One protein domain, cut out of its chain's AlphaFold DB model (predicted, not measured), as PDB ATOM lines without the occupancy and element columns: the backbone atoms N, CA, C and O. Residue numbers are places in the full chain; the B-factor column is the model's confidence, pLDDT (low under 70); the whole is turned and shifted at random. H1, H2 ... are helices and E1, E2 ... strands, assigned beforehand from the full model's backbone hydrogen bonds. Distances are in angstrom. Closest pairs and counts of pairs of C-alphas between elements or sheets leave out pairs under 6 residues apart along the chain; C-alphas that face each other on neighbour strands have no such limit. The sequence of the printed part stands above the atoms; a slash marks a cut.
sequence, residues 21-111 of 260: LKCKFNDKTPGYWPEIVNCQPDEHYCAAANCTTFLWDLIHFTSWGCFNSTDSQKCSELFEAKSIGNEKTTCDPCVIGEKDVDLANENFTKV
ATOM      1  N   LEU A  21     -25.411  42.731   0.347       90.75
ATOM      2  CA  LEU A  21     -25.959  42.001   1.483       90.75
ATOM      3  C   LEU A  21     -25.105  40.762   1.763       90.75
ATOM      4  O   LEU A  21     -24.881  39.950   0.865       90.75
ATOM      5  N   LYS A  22     -24.611  40.617   2.989       94.50
ATOM      6  CA  LYS A  22     -23.849  39.432   3.385       94.50
ATOM      7  C   LYS A  22     -24.759  38.446   4.071       94.50
ATOM      8  O   LYS A  22     -25.331  38.750   5.114       94.50
ATOM      9  N   CYS A  23     -24.824  37.237   3.538       94.00
ATOM     10  CA  CYS A  23     -25.569  36.157   4.159       94.00
ATOM     11  C   CYS A  23     -24.664  34.976   4.450       94.00
ATOM     12  O   CYS A  23     -23.672  34.707   3.768       94.00
ATOM     13  N   LYS A  24     -25.062  34.233   5.474       93.12
ATOM     14  CA  LYS A  24     -24.595  32.875   5.675       93.12
ATOM     15  C   LYS A  24     -25.057  32.013   4.496       93.12
ATOM     16  O   LYS A  24     -26.184  32.180   4.030       93.12
ATOM     17  N   PHE A  25     -24.203  31.116   4.021       91.19
ATOM     18  CA  PHE A  25     -24.439  30.284   2.841       91.19
ATOM     19  C   PHE A  25     -23.904  28.865   3.061       91.19
ATOM     20  O   PHE A  25     -22.989  28.666   3.863       91.19
ATOM     21  N   ASN A  26     -24.456  27.905   2.313       88.06
ATOM     22  CA  ASN A  26     -24.256  26.452   2.430       88.06
ATOM     23  C   ASN A  26     -24.980  25.802   3.615       88.06
ATOM     24  O   ASN A  26     -25.682  26.453   4.386       88.06
ATOM     25  N   ASP A  27     -24.835  24.482   3.698       83.88
ATOM     26  CA  ASP A  27     -25.470  23.632   4.693       83.88
ATOM     27  C   ASP A  27     -24.587  23.481   5.937       83.88
ATOM     28  O   ASP A  27     -23.367  23.329   5.838       83.88
ATOM     29  N   LYS A  28     -25.199  23.443   7.128       76.69
ATOM     30  CA  LYS A  28     -24.524  22.915   8.324       76.69
ATOM     31  C   LYS A  28     -24.534  21.401   8.240       76.69
ATOM     32  O   LYS A  28     -25.558  20.778   8.514       76.69
ATOM     33  N   THR A  29     -23.397  20.807   7.917       67.25
ATOM     34  CA  THR A  29     -23.188  19.362   8.066       67.25
ATOM     35  C   THR A  29     -21.960  19.105   8.939       67.25
ATOM     36  O   THR A  29     -21.098  19.980   9.064       67.25
ATOM     37  N   PRO A  30     -21.856  17.940   9.606       61.03
ATOM     38  CA  PRO A  30     -20.688  17.614  10.417       61.03
ATOM     39  C   PRO A  30     -19.391  17.735   9.600       61.03
ATOM     40  O   PRO A  30     -19.168  16.982   8.657       61.03
ATOM     41  N   GLY A  31     -18.535  18.693   9.964       69.88
ATOM     42  CA  GLY A  31     -17.265  18.956   9.277       69.88
ATOM     43  C   GLY A  31     -17.302  20.071   8.226       69.88
ATOM     44  O   GLY A  31     -16.233  20.496   7.796       69.88
ATOM     45  N   TYR A  32     -18.480  20.598   7.879       74.56
ATOM     46  CA  TYR A  32     -18.618  21.773   7.019       74.56
ATOM     47  C   TYR A  32     -19.158  22.956   7.809       74.56
ATOM     48  O   TYR A  32     -20.171  22.870   8.510       74.56
ATOM     49  N   TRP A  33     -18.457  24.078   7.679       77.50
ATOM     50  CA  TRP A  33     -18.881  25.331   8.267       77.50
ATOM     51  C   TRP A  33     -19.557  26.177   7.195       77.50
ATOM     52  O   TRP A  33     -19.044  26.275   6.081       77.50
ATOM     53  N   PRO A  34     -20.700  26.785   7.519       86.19
ATOM     54  CA  PRO A  34     -21.340  27.729   6.626       86.19
ATOM     55  C   PRO A  34     -20.430  28.939   6.406       86.19
ATOM     56  O   PRO A  34     -19.817  29.453   7.346       86.19
ATOM     57  N   GLU A  35     -20.355  29.390   5.162       93.19
ATOM     58  CA  GLU A  35     -19.509  30.508   4.752       93.19
ATOM     59  C   GLU A  35     -20.325  31.799   4.714       93.19
ATOM     60  O   GLU A  35     -21.550  31.774   4.593       93.19
ATOM     61  N   ILE A  36     -19.652  32.943   4.819       93.75
ATOM     62  CA  ILE A  36     -20.281  34.247   4.603       93.75
ATOM     63  C   ILE A  36     -20.016  34.646   3.157       93.75
ATOM     64  O   ILE A  36     -18.859  34.805   2.762       93.75
ATOM     65  N   VAL A  37     -21.080  34.834   2.380       94.69
ATOM     66  CA  VAL A  37     -21.006  35.251   0.973       94.69
ATOM     67  C   VAL A  37     -21.661  36.613   0.790       94.69
ATOM     68  O   VAL A  37     -22.558  36.983   1.545       94.69
ATOM     69  N   ASN A  38     -21.218  37.353  -0.226       94.94
ATOM     70  CA  ASN A  38     -21.939  38.538  -0.685       94.94
ATOM     71  C   ASN A  38     -23.031  38.082  -1.662       94.94
ATOM     72  O   ASN A  38     -22.725  37.385  -2.632       94.94
ATOM     73  N   CYS A  39     -24.269  38.472  -1.402       93.69
ATOM     74  CA  CYS A  39     -25.419  38.183  -2.245       93.69
ATOM     75  C   CYS A  39     -25.409  39.018  -3.529       93.69
ATOM     76  O   CYS A  39     -24.730  40.050  -3.624       93.69
ATOM     77  N   GLN A  40     -26.172  38.570  -4.526       92.81
ATOM     78  CA  GLN A  40     -26.379  39.332  -5.750       92.81
ATOM     79  C   GLN A  40     -27.192  40.610  -5.481       92.81
ATOM     80  O   GLN A  40     -27.953  40.670  -4.517       92.81
ATOM     81  N   PRO A  41     -27.066  41.657  -6.319       88.69
ATOM     82  CA  PRO A  41     -27.749  42.935  -6.094       88.69
ATOM     83  C   PRO A  41     -29.286  42.871  -6.074       88.69
ATOM     84  O   PRO A  41     -29.930  43.807  -5.598       88.69
ATOM     85  N   ASP A  42     -29.882  41.820  -6.641       91.25
ATOM     86  CA  ASP A  42     -31.324  41.561  -6.631       91.25
ATOM     87  C   ASP A  42     -31.785  40.715  -5.429       91.25
ATOM     88  O   ASP A  42     -32.986  40.606  -5.175       91.25
ATOM     89  N   GLU A  43     -30.851  40.151  -4.664       93.19
ATOM     90  CA  GLU A  43     -31.111  39.381  -3.452       93.19
ATOM     91  C   GLU A  43     -31.092  40.305  -2.232       93.19
ATOM     92  O   GLU A  43     -30.061  40.836  -1.822       93.19
ATOM     93  N   HIS A  44     -32.268  40.501  -1.645       92.00
ATOM     94  CA  HIS A  44     -32.492  41.479  -0.580       92.00
ATOM     95  C   HIS A  44     -32.699  40.845   0.797       92.00
ATOM     96  O   HIS A  44     -32.910  41.565   1.770       92.00
ATOM     97  N   TYR A  45     -32.677  39.516   0.896       94.00
ATOM     98  CA  TYR A  45     -32.955  38.792   2.128       94.00
ATOM     99  C   TYR A  45     -31.934  37.683   2.352       94.00
ATOM    100  O   TYR A  45     -31.515  37.005   1.415       94.00
ATOM    101  N   CYS A  46     -31.590  37.444   3.615       95.00
ATOM    102  CA  CYS A  46     -30.968  36.192   4.018       95.00
ATOM    103  C   CYS A  46     -32.057  35.184   4.366       95.00
ATOM    104  O   CYS A  46     -32.988  35.500   5.100       95.00
ATOM    105  N   ALA A  47     -31.927  33.963   3.879       94.31
ATOM    106  CA  ALA A  47     -32.868  32.889   4.124       94.31
ATOM    107  C   ALA A  47     -32.193  31.725   4.840       94.31
ATOM    108  O   ALA A  47     -30.973  31.525   4.754       94.31
ATOM    109  N   ALA A  48     -33.006  30.951   5.547       92.06
ATOM    110  CA  ALA A  48     -32.597  29.687   6.112       92.06
ATOM    111  C   ALA A  48     -33.764  28.704   6.172       92.06
ATOM    112  O   ALA A  48     -34.896  29.083   6.472       92.06
ATOM    113  N   ALA A  49     -33.475  27.431   5.935       88.94
ATOM    114  CA  ALA A  49     -34.445  26.357   6.072       88.94
ATOM    115  C   ALA A  49     -33.806  25.152   6.758       88.94
ATOM    116  O   ALA A  49     -32.634  24.842   6.539       88.94
ATOM    117  N   ASN A  50     -34.584  24.466   7.592       84.50
ATOM    118  CA  ASN A  50     -34.225  23.128   8.040       84.50
ATOM    119  C   ASN A  50     -34.693  22.150   6.969       84.50
ATOM    120  O   ASN A  50     -35.856  22.168   6.577       84.50
ATOM    121  N   CYS A  51     -33.781  21.323   6.489       85.69
ATOM    122  CA  CYS A  51     -34.017  20.373   5.424       85.69
ATOM    123  C   CYS A  51     -33.690  18.966   5.901       85.69
ATOM    124  O   CYS A  51     -32.808  18.755   6.737       85.69
ATOM    125  N   THR A  52     -34.409  18.008   5.340       81.94
ATOM    126  CA  THR A  52     -34.227  16.585   5.582       81.94
ATOM    127  C   THR A  52     -34.068  15.898   4.239       81.94
ATOM    128  O   THR A  52     -34.941  16.032   3.384       81.94
ATOM    129  N   THR A  53     -32.970  15.172   4.046       84.94
ATOM    130  CA  THR A  53     -32.752  14.338   2.857       84.94
ATOM    131  C   THR A  53     -32.722  12.864   3.239       84.94
ATOM    132  O   THR A  53     -32.237  12.496   4.314       84.94
ATOM    133  N   PHE A  54     -33.262  12.020   2.361       78.88
ATOM    134  CA  PHE A  54     -33.219  10.570   2.505       78.88
ATOM    135  C   PHE A  54     -32.283   9.973   1.455       78.88
ATOM    136  O   PHE A  54     -32.600   9.941   0.265       78.88
ATOM    137  N   LEU A  55     -31.130   9.508   1.926       78.50
ATOM    138  CA  LEU A  55     -30.052   8.953   1.106       78.50
ATOM    139  C   LEU A  55     -29.933   7.444   1.352       78.50
ATOM    140  O   LEU A  55     -30.321   6.620   0.528       78.50
ATOM    141  N   TRP A  56     -29.447   7.117   2.546       76.94
ATOM    142  CA  TRP A  56     -29.319   5.775   3.125       76.94
ATOM    143  C   TRP A  56     -29.792   5.812   4.578       76.94
ATOM    144  O   TRP A  56     -30.495   4.912   5.025       76.94
ATOM    145  N   ASP A  57     -29.477   6.923   5.246       72.38
ATOM    146  CA  ASP A  57     -30.054   7.371   6.502       72.38
ATOM    147  C   ASP A  57     -30.810   8.693   6.291       72.38
ATOM    148  O   ASP A  57     -30.625   9.389   5.284       72.38
ATOM    149  N   LEU A  58     -31.665   9.032   7.256       68.06
ATOM    150  CA  LEU A  58     -32.332  10.326   7.333       68.06
ATOM    151  C   LEU A  58     -31.320  11.373   7.824       68.06
ATOM    152  O   LEU A  58     -30.851  11.293   8.960       68.06
ATOM    153  N   ILE A  59     -30.966  12.341   6.975       77.31
ATOM    154  CA  ILE A  59     -30.002  13.398   7.310       77.31
ATOM    155  C   ILE A  59     -30.747  14.720   7.431       77.31
ATOM    156  O   ILE A  59     -31.358  15.178   6.466       77.31
ATOM    157  N   HIS A  60     -30.647  15.357   8.597       75.44
ATOM    158  CA  HIS A  60     -31.178  16.697   8.827       75.44
ATOM    159  C   HIS A  60     -30.049  17.724   8.797       75.44
ATOM    160  O   HIS A  60     -29.013  17.547   9.436       75.44
ATOM    161  N   PHE A  61     -30.261  18.832   8.103       80.56
ATOM    162  CA  PHE A  61     -29.300  19.923   8.016       80.56
ATOM    163  C   PHE A  61     -30.032  21.260   7.936       80.56
ATOM    164  O   PHE A  61     -31.201  21.330   7.568       80.56
ATOM    165  N   THR A  62     -29.352  22.340   8.309       85.75
ATOM    166  CA  THR A  62     -29.861  23.694   8.071       85.75
ATOM    167  C   THR A  62     -29.138  24.251   6.862       85.75
ATOM    168  O   THR A  62     -27.908  24.308   6.871       85.75
ATOM    169  N   SER A  63     -29.891  24.641   5.840       89.81
ATOM    170  CA  SER A  63     -29.363  25.318   4.662       89.81
ATOM    171  C   SER A  63     -29.536  26.820   4.823       89.81
ATOM    172  O   SER A  63     -30.602  27.279   5.240       89.81
ATOM    173  N   TRP A  64     -28.496  27.585   4.497       93.25
ATOM    174  CA  TRP A  64     -28.560  29.041   4.419       93.25
ATOM    175  C   TRP A  64     -28.323  29.519   2.991       93.25
ATOM    176  O   TRP A  64     -27.586  28.901   2.213       93.25
ATOM    177  N   GLY A  65     -28.933  30.648   2.648       94.31
ATOM    178  CA  GLY A  65     -28.761  31.250   1.336       94.31
ATOM    179  C   GLY A  65     -29.186  32.708   1.272       94.31
ATOM    180  O   GLY A  65     -29.813  33.238   2.189       94.31
ATOM    181  N   CYS A  66     -28.837  33.337   0.158       95.06
ATOM    182  CA  CYS A  66     -29.394  34.610  -0.267       95.06
ATOM    183  C   CYS A  66     -30.757  34.372  -0.936       95.06
ATOM    184  O   CYS A  66     -30.994  33.310  -1.518       95.06
ATOM    185  N   PHE A  67     -31.670  35.333  -0.816       95.56
ATOM    186  CA  PHE A  67     -33.022  35.213  -1.344       95.56
ATOM    187  C   PHE A  67     -33.567  36.567  -1.806       95.56
ATOM    188  O   PHE A  67     -33.287  37.614  -1.222       95.56
ATOM    189  N   ASN A  68     -34.363  36.561  -2.873       94.62
ATOM    190  CA  ASN A  68     -34.878  37.773  -3.520       94.62
ATOM    191  C   ASN A  68     -36.392  37.974  -3.344       94.62
ATOM    192  O   ASN A  68     -36.963  38.921  -3.887       94.62
ATOM    193  N   SER A  69     -37.063  37.107  -2.582       93.12
ATOM    194  CA  SER A  69     -38.509  37.168  -2.373       93.12
ATOM    195  C   SER A  69     -38.874  37.208  -0.891       93.12
ATOM    196  O   SER A  69     -38.085  36.859  -0.025       93.12
ATOM    197  N   THR A  70     -40.100  37.629  -0.593       90.44
ATOM    198  CA  THR A  70     -40.716  37.501   0.739       90.44
ATOM    199  C   THR A  70     -41.629  36.279   0.831       90.44
ATOM    200  O   THR A  70     -42.288  36.068   1.844       90.44
ATOM    201  N   ASP A  71     -41.740  35.517  -0.254       91.88
ATOM    202  CA  ASP A  71     -42.597  34.345  -0.350       91.88
ATOM    203  C   ASP A  71     -41.905  33.137   0.295       91.88
ATOM    204  O   ASP A  71     -40.927  32.601  -0.235       91.88
ATOM    205  N   SER A  72     -42.411  32.717   1.455       82.62
ATOM    206  CA  SER A  72     -41.864  31.591   2.214       82.62
ATOM    207  C   SER A  72     -41.921  30.274   1.443       82.62
ATOM    208  O   SER A  72     -41.050  29.429   1.636       82.62
ATOM    209  N   GLN A  73     -42.906  30.093   0.555       86.12
ATOM    210  CA  GLN A  73     -43.037  28.866  -0.226       86.12
ATOM    211  C   GLN A  73     -41.930  28.774  -1.279       86.12
ATOM    212  O   GLN A  73     -41.225  27.769  -1.344       86.12
ATOM    213  N   LYS A  74     -41.691  29.864  -2.020       91.06
ATOM    214  CA  LYS A  74     -40.560  29.951  -2.962       91.06
ATOM    215  C   LYS A  74     -39.214  29.778  -2.272       91.06
ATOM    216  O   LYS A  74     -38.259  29.306  -2.882       91.06
ATOM    217  N   CYS A  75     -39.130  30.180  -1.007       88.62
ATOM    218  CA  CYS A  75     -37.914  29.990  -0.245       88.62
ATOM    219  C   CYS A  75     -37.666  28.512   0.091       88.62
ATOM    220  O   CYS A  75     -36.543  28.042  -0.057       88.62
ATOM    221  N   SER A  76     -38.688  27.749   0.484       86.50
ATOM    222  CA  SER A  76     -38.534  26.297   0.656       86.50
ATOM    223  C   SER A  76     -38.153  25.616  -0.667       86.50
ATOM    224  O   SER A  76     -37.222  24.814  -0.689       86.50
ATOM    225  N   GLU A  77     -38.767  26.020  -1.785       89.88
ATOM    226  CA  GLU A  77     -38.435  25.513  -3.128       89.88
ATOM    227  C   GLU A  77     -36.964  25.765  -3.519       89.88
ATOM    228  O   GLU A  77     -36.341  24.903  -4.139       89.88
ATOM    229  N   LEU A  78     -36.379  26.907  -3.121       89.56
ATOM    230  CA  LEU A  78     -34.961  27.224  -3.352       89.56
ATOM    231  C   LEU A  78     -34.029  26.152  -2.769       89.56
ATOM    232  O   LEU A  78     -33.019  25.802  -3.384       89.56
ATOM    233  N   PHE A  79     -34.346  25.659  -1.571       86.81
ATOM    234  CA  PHE A  79     -33.514  24.689  -0.864       86.81
ATOM    235  C   PHE A  79     -33.828  23.246  -1.266       86.81
ATOM    236  O   PHE A  79     -32.915  22.425  -1.335       86.81
ATOM    237  N   GLU A  80     -35.079  22.943  -1.615       84.56
ATOM    238  CA  GLU A  80     -35.467  21.624  -2.134       84.56
ATOM    239  C   GLU A  80     -34.872  21.350  -3.522       84.56
ATOM    240  O   GLU A  80     -34.417  20.238  -3.792       84.56
ATOM    241  N   ALA A  81     -34.779  22.369  -4.385       72.12
ATOM    242  CA  ALA A  81     -34.244  22.240  -5.744       72.12
ATOM    243  C   ALA A  81     -32.741  21.897  -5.807       72.12
ATOM    244  O   ALA A  81     -32.240  21.536  -6.874       72.12
ATOM    245  N   LYS A  82     -32.008  21.993  -4.687       67.75
ATOM    246  CA  LYS A  82     -30.583  21.623  -4.608       67.75
ATOM    247  C   LYS A  82     -30.338  20.110  -4.527       67.75
ATOM    248  O   LYS A  82     -29.179  19.705  -4.466       67.75
ATOM    249  N   SER A  83     -31.374  19.270  -4.536       62.69
ATOM    250  CA  SER A  83     -31.221  17.811  -4.528       62.69
ATOM    251  C   SER A  83     -30.388  17.316  -5.720       62.69
ATOM    252  O   SER A  83     -30.780  17.478  -6.880       62.69
ATOM    253  N   ILE A  84     -29.243  16.690  -5.446       65.69
ATOM    254  CA  ILE A  84     -28.370  16.107  -6.470       65.69
ATOM    255  C   ILE A  84     -28.837  14.668  -6.736       65.69
ATOM    256  O   ILE A  84     -28.623  13.772  -5.930       65.69
ATOM    257  N   GLY A  85     -29.467  14.427  -7.889       77.12
ATOM    258  CA  GLY A  85     -29.857  13.080  -8.328       77.12
ATOM    259  C   GLY A  85     -31.264  12.654  -7.895       77.12
ATOM    260  O   GLY A  85     -32.218  13.404  -8.071       77.12
ATOM    261  N   ASN A  86     -31.403  11.418  -7.396       76.69
ATOM    262  CA  ASN A  86     -32.693  10.819  -7.000       76.69
ATOM    263  C   ASN A  86     -33.056  11.073  -5.526       76.69
ATOM    264  O   ASN A  86     -34.034  10.519  -5.023       76.69
ATOM    265  N   GLU A  87     -32.243  11.849  -4.817       81.25
ATOM    266  CA  GLU A  87     -32.425  12.135  -3.400       81.25
ATOM    267  C   GLU A  87     -33.575  13.116  -3.219       81.25
ATOM    268  O   GLU A  87     -33.606  14.181  -3.832       81.25
ATOM    269  N   LYS A  88     -34.545  12.754  -2.382       82.25
ATOM    270  CA  LYS A  88     -35.652  13.648  -2.070       82.25
ATOM    271  C   LYS A  88     -35.298  14.441  -0.820       82.25
ATOM    272  O   LYS A  88     -35.330  13.896   0.282       82.25
ATOM    273  N   THR A  89     -34.994  15.719  -1.010       87.25
ATOM    274  CA  THR A  89     -34.879  16.687   0.080       87.25
ATOM    275  C   THR A  89     -36.237  17.341   0.305       87.25
ATOM    276  O   THR A  89     -36.870  17.803  -0.638       87.25
ATOM    277  N   THR A  90     -36.682  17.372   1.553       85.38
ATOM    278  CA  THR A  90     -37.866  18.118   2.000       85.38
ATOM    279  C   THR A  90     -37.431  19.140   3.028       85.38
ATOM    280  O   THR A  90     -36.725  18.781   3.974       85.38
ATOM    281  N   CYS A  91     -37.844  20.390   2.853       84.38
ATOM    282  CA  CYS A  91     -37.484  21.472   3.758       84.38
ATOM    283  C   CYS A  91     -38.722  22.026   4.464       84.38
ATOM    284  O   CYS A  91     -39.786  22.182   3.867       84.38
ATOM    285  N   ASP A  92     -38.566  22.359   5.741       82.19
ATOM    286  CA  ASP A  92     -39.574  23.100   6.490       82.19
ATOM    287  C   ASP A  92     -39.834  24.472   5.842       82.19
ATOM    288  O   ASP A  92     -39.011  24.959   5.049       82.19
ATOM    289  N   PRO A  93     -40.956  25.139   6.186       80.31
ATOM    290  CA  PRO A  93     -41.183  26.521   5.797       80.31
ATOM    291  C   PRO A  93     -39.954  27.372   6.117       80.31
ATOM    292  O   PRO A  93     -39.542  27.502   7.274       80.31
ATOM    293  N   CYS A  94     -39.351  27.918   5.068       84.81
ATOM    294  CA  CYS A  94     -38.151  28.722   5.190       84.81
ATOM    295  C   CYS A  94     -38.422  29.985   6.018       84.81
ATOM    296  O   CYS A  94     -39.475  30.621   5.908       84.81
ATOM    297  N   VAL A  95     -37.429  30.375   6.815       86.62
ATOM    298  CA  VAL A  95     -37.416  31.654   7.515       86.62
ATOM    299  C   VAL A  95     -36.590  32.658   6.732       86.62
ATOM    300  O   VAL A  95     -35.430  32.427   6.389       86.62
ATOM    301  N   ILE A  96     -37.223  33.795   6.472       89.69
ATOM    302  CA  ILE A  96     -36.650  34.920   5.749       89.69
ATOM    303  C   ILE A  96     -36.267  35.971   6.791       89.69
ATOM    304  O   ILE A  96     -37.098  36.382   7.602       89.69
ATOM    305  N   GLY A  97     -34.995  36.355   6.799       87.81
ATOM    306  CA  GLY A  97     -34.452  37.401   7.655       87.81
ATOM    307  C   GLY A  97     -34.910  38.800   7.241       87.81
ATOM    308  O   GLY A  97     -35.629  38.989   6.259       87.81
ATOM    309  N   GLU A  98     -34.480  39.800   8.002       85.94
ATOM    310  CA  GLU A  98     -34.776  41.201   7.710       85.94
ATOM    311  C   GLU A  98     -34.127  41.661   6.393       85.94
ATOM    312  O   GLU A  98     -33.022  41.246   6.032       85.94
ATOM    313  N   LYS A  99     -34.844  42.518   5.656       87.19
ATOM    314  CA  LYS A  99     -34.423  43.021   4.344       87.19
ATOM    315  C   LYS A  99     -33.156  43.863   4.467       87.19
ATOM    316  O   LYS A  99     -33.130  44.797   5.263       87.19
ATOM    317  N   ASP A 100     -32.171  43.588   3.617       84.00
ATOM    318  CA  ASP A 100     -30.895  44.308   3.542       84.00
ATOM    319  C   ASP A 100     -30.126  44.344   4.890       84.00
ATOM    320  O   ASP A 100     -29.298  45.228   5.112       84.00
ATOM    321  N   VAL A 101     -30.395  43.393   5.799       86.50
ATOM    322  CA  VAL A 101     -29.687  43.253   7.081       86.50
ATOM    323  C   VAL A 101     -28.681  42.110   6.985       86.50
ATOM    324  O   VAL A 101     -29.055  40.942   6.842       86.50
ATOM    325  N   ASP A 102     -27.398  42.459   7.091       88.62
ATOM    326  CA  ASP A 102     -26.293  41.502   7.073       88.62
ATOM    327  C   ASP A 102     -26.492  40.410   8.129       88.62
ATOM    328  O   ASP A 102     -26.753  40.688   9.299       88.62
ATOM    329  N   LEU A 103     -26.339  39.158   7.697       85.81
ATOM    330  CA  LEU A 103     -26.410  37.964   8.535       85.81
ATOM    331  C   LEU A 103     -27.713  37.835   9.337       85.81
ATOM    332  O   LEU A 103     -27.736  37.151  10.355       85.81
ATOM    333  N   ALA A 104     -28.836  38.387   8.862       86.25
ATOM    334  CA  ALA A 104     -30.126  38.275   9.554       86.25
ATOM    335  C   ALA A 104     -30.587  36.819   9.813       86.25
ATOM    336  O   ALA A 104     -31.462  36.574  10.642       86.25
ATOM    337  N   ASN A 105     -29.992  35.840   9.125       83.44
ATOM    338  CA  ASN A 105     -30.233  34.411   9.310       83.44
ATOM    339  C   ASN A 105     -29.279  33.722  10.310       83.44
ATOM    340  O   ASN A 105     -29.399  32.514  10.524       83.44
ATOM    341  N   GLU A 106     -28.339  34.436  10.937       81.75
ATOM    342  CA  GLU A 106     -27.376  33.840  11.874       81.75
ATOM    343  C   GLU A 106     -28.047  33.312  13.142       81.75
ATOM    344  O   GLU A 106     -27.698  32.237  13.628       81.75
ATOM    345  N   ASN A 107     -29.076  34.028  13.603       71.94
ATOM    346  CA  ASN A 107     -29.893  33.653  14.751       71.94
ATOM    347  C   ASN A 107     -30.913  32.563  14.402       71.94
ATOM    348  O   ASN A 107     -31.555  32.009  15.296       71.94
ATOM    349  N   PHE A 108     -31.025  32.184  13.120       71.94
ATOM    350  CA  PHE A 108     -31.731  30.976  12.698       71.94
ATOM    351  C   PHE A 108     -30.870  29.733  12.955       71.94
ATOM    352  O   PHE A 108     -30.584  28.906  12.092       71.94
ATOM    353  N   THR A 109     -30.444  29.586  14.195       62.09
ATOM    354  CA  THR A 109     -30.142  28.292  14.772       62.09
ATOM    355  C   THR A 109     -31.335  27.972  15.640       62.09
ATOM    356  O   THR A 109     -31.366  28.317  16.818       62.09
ATOM    357  N   LYS A 110     -32.347  27.313  15.066       63.75
ATOM    358  CA  LYS A 110     -33.248  26.512  15.893       63.75
ATOM    359  C   LYS A 110     -32.396  25.413  16.512       63.75
ATOM    360  O   LYS A 110     -32.219  24.340  15.929       63.75
ATOM    361  N   VAL A 111     -31.768  25.748  17.632       66.62
ATOM    362  CA  VAL A 111     -31.049  24.801  18.463       66.62
ATOM    363  C   VAL A 111     -32.115  23.847  18.965       66.62
ATOM    364  O   VAL A 111     -33.121  24.271  19.535       66.62
TER     365      VAL A 111
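Overview. This is residues 21 to 111 of the 260 residues of an uncharacterized protein of Globodera pallida (UniProt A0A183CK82). A strongly twisted antiparallel sheet, with the long hairpin E3 and E4 in its middle, curls round one short helix, H1. After E5, residues 92 to 111 have no named element. The 91 printed residues hold E1 E2 E3 E4 H1 E5, with the sheet order E2 E1 E4 E3 E5; the class is mixed, with under half in named elements. It is compact: radius of gyration of the C-alphas 12.6 A, spans 38 by 26 by 22 A.

Arrangement. Within hydrogen-bond range, E1, residues 22 to 28, pairs with E2, residues 35 to 38, in a hairpin (N 25 to O 35, 2.8 A) and with E4, residues 58 to 67, by N 28 and O 62, 2.9 A. E3, residues 45 to 54, and E4 form a hairpin, with N 51 and O 61 at 2.8 A. E5, residues 88 to 91, pairs with E3 by N 52 and O 90, 2.8 A. H1, residues 72 to 80, is on the sheet; its closest C-alphas to E5 are Glu 80 and Thr 89, 5.4 A. In H1, 4 of 5 O i to N i+4 pairs are within range.

Along the chain. E1 begins at C-alpha 22 (-23.849, 39.432, 3.385) and E5 ends at C-alpha 91 (-37.484, 21.472, 3.758). E3 measures 28.2 A, E4 26.4 A.

Size, cuts and confidence. The printed part has no cut. Residues 29 to 31, 58, 82 to 84 and 109 to 111 are under 70 in pLDDT.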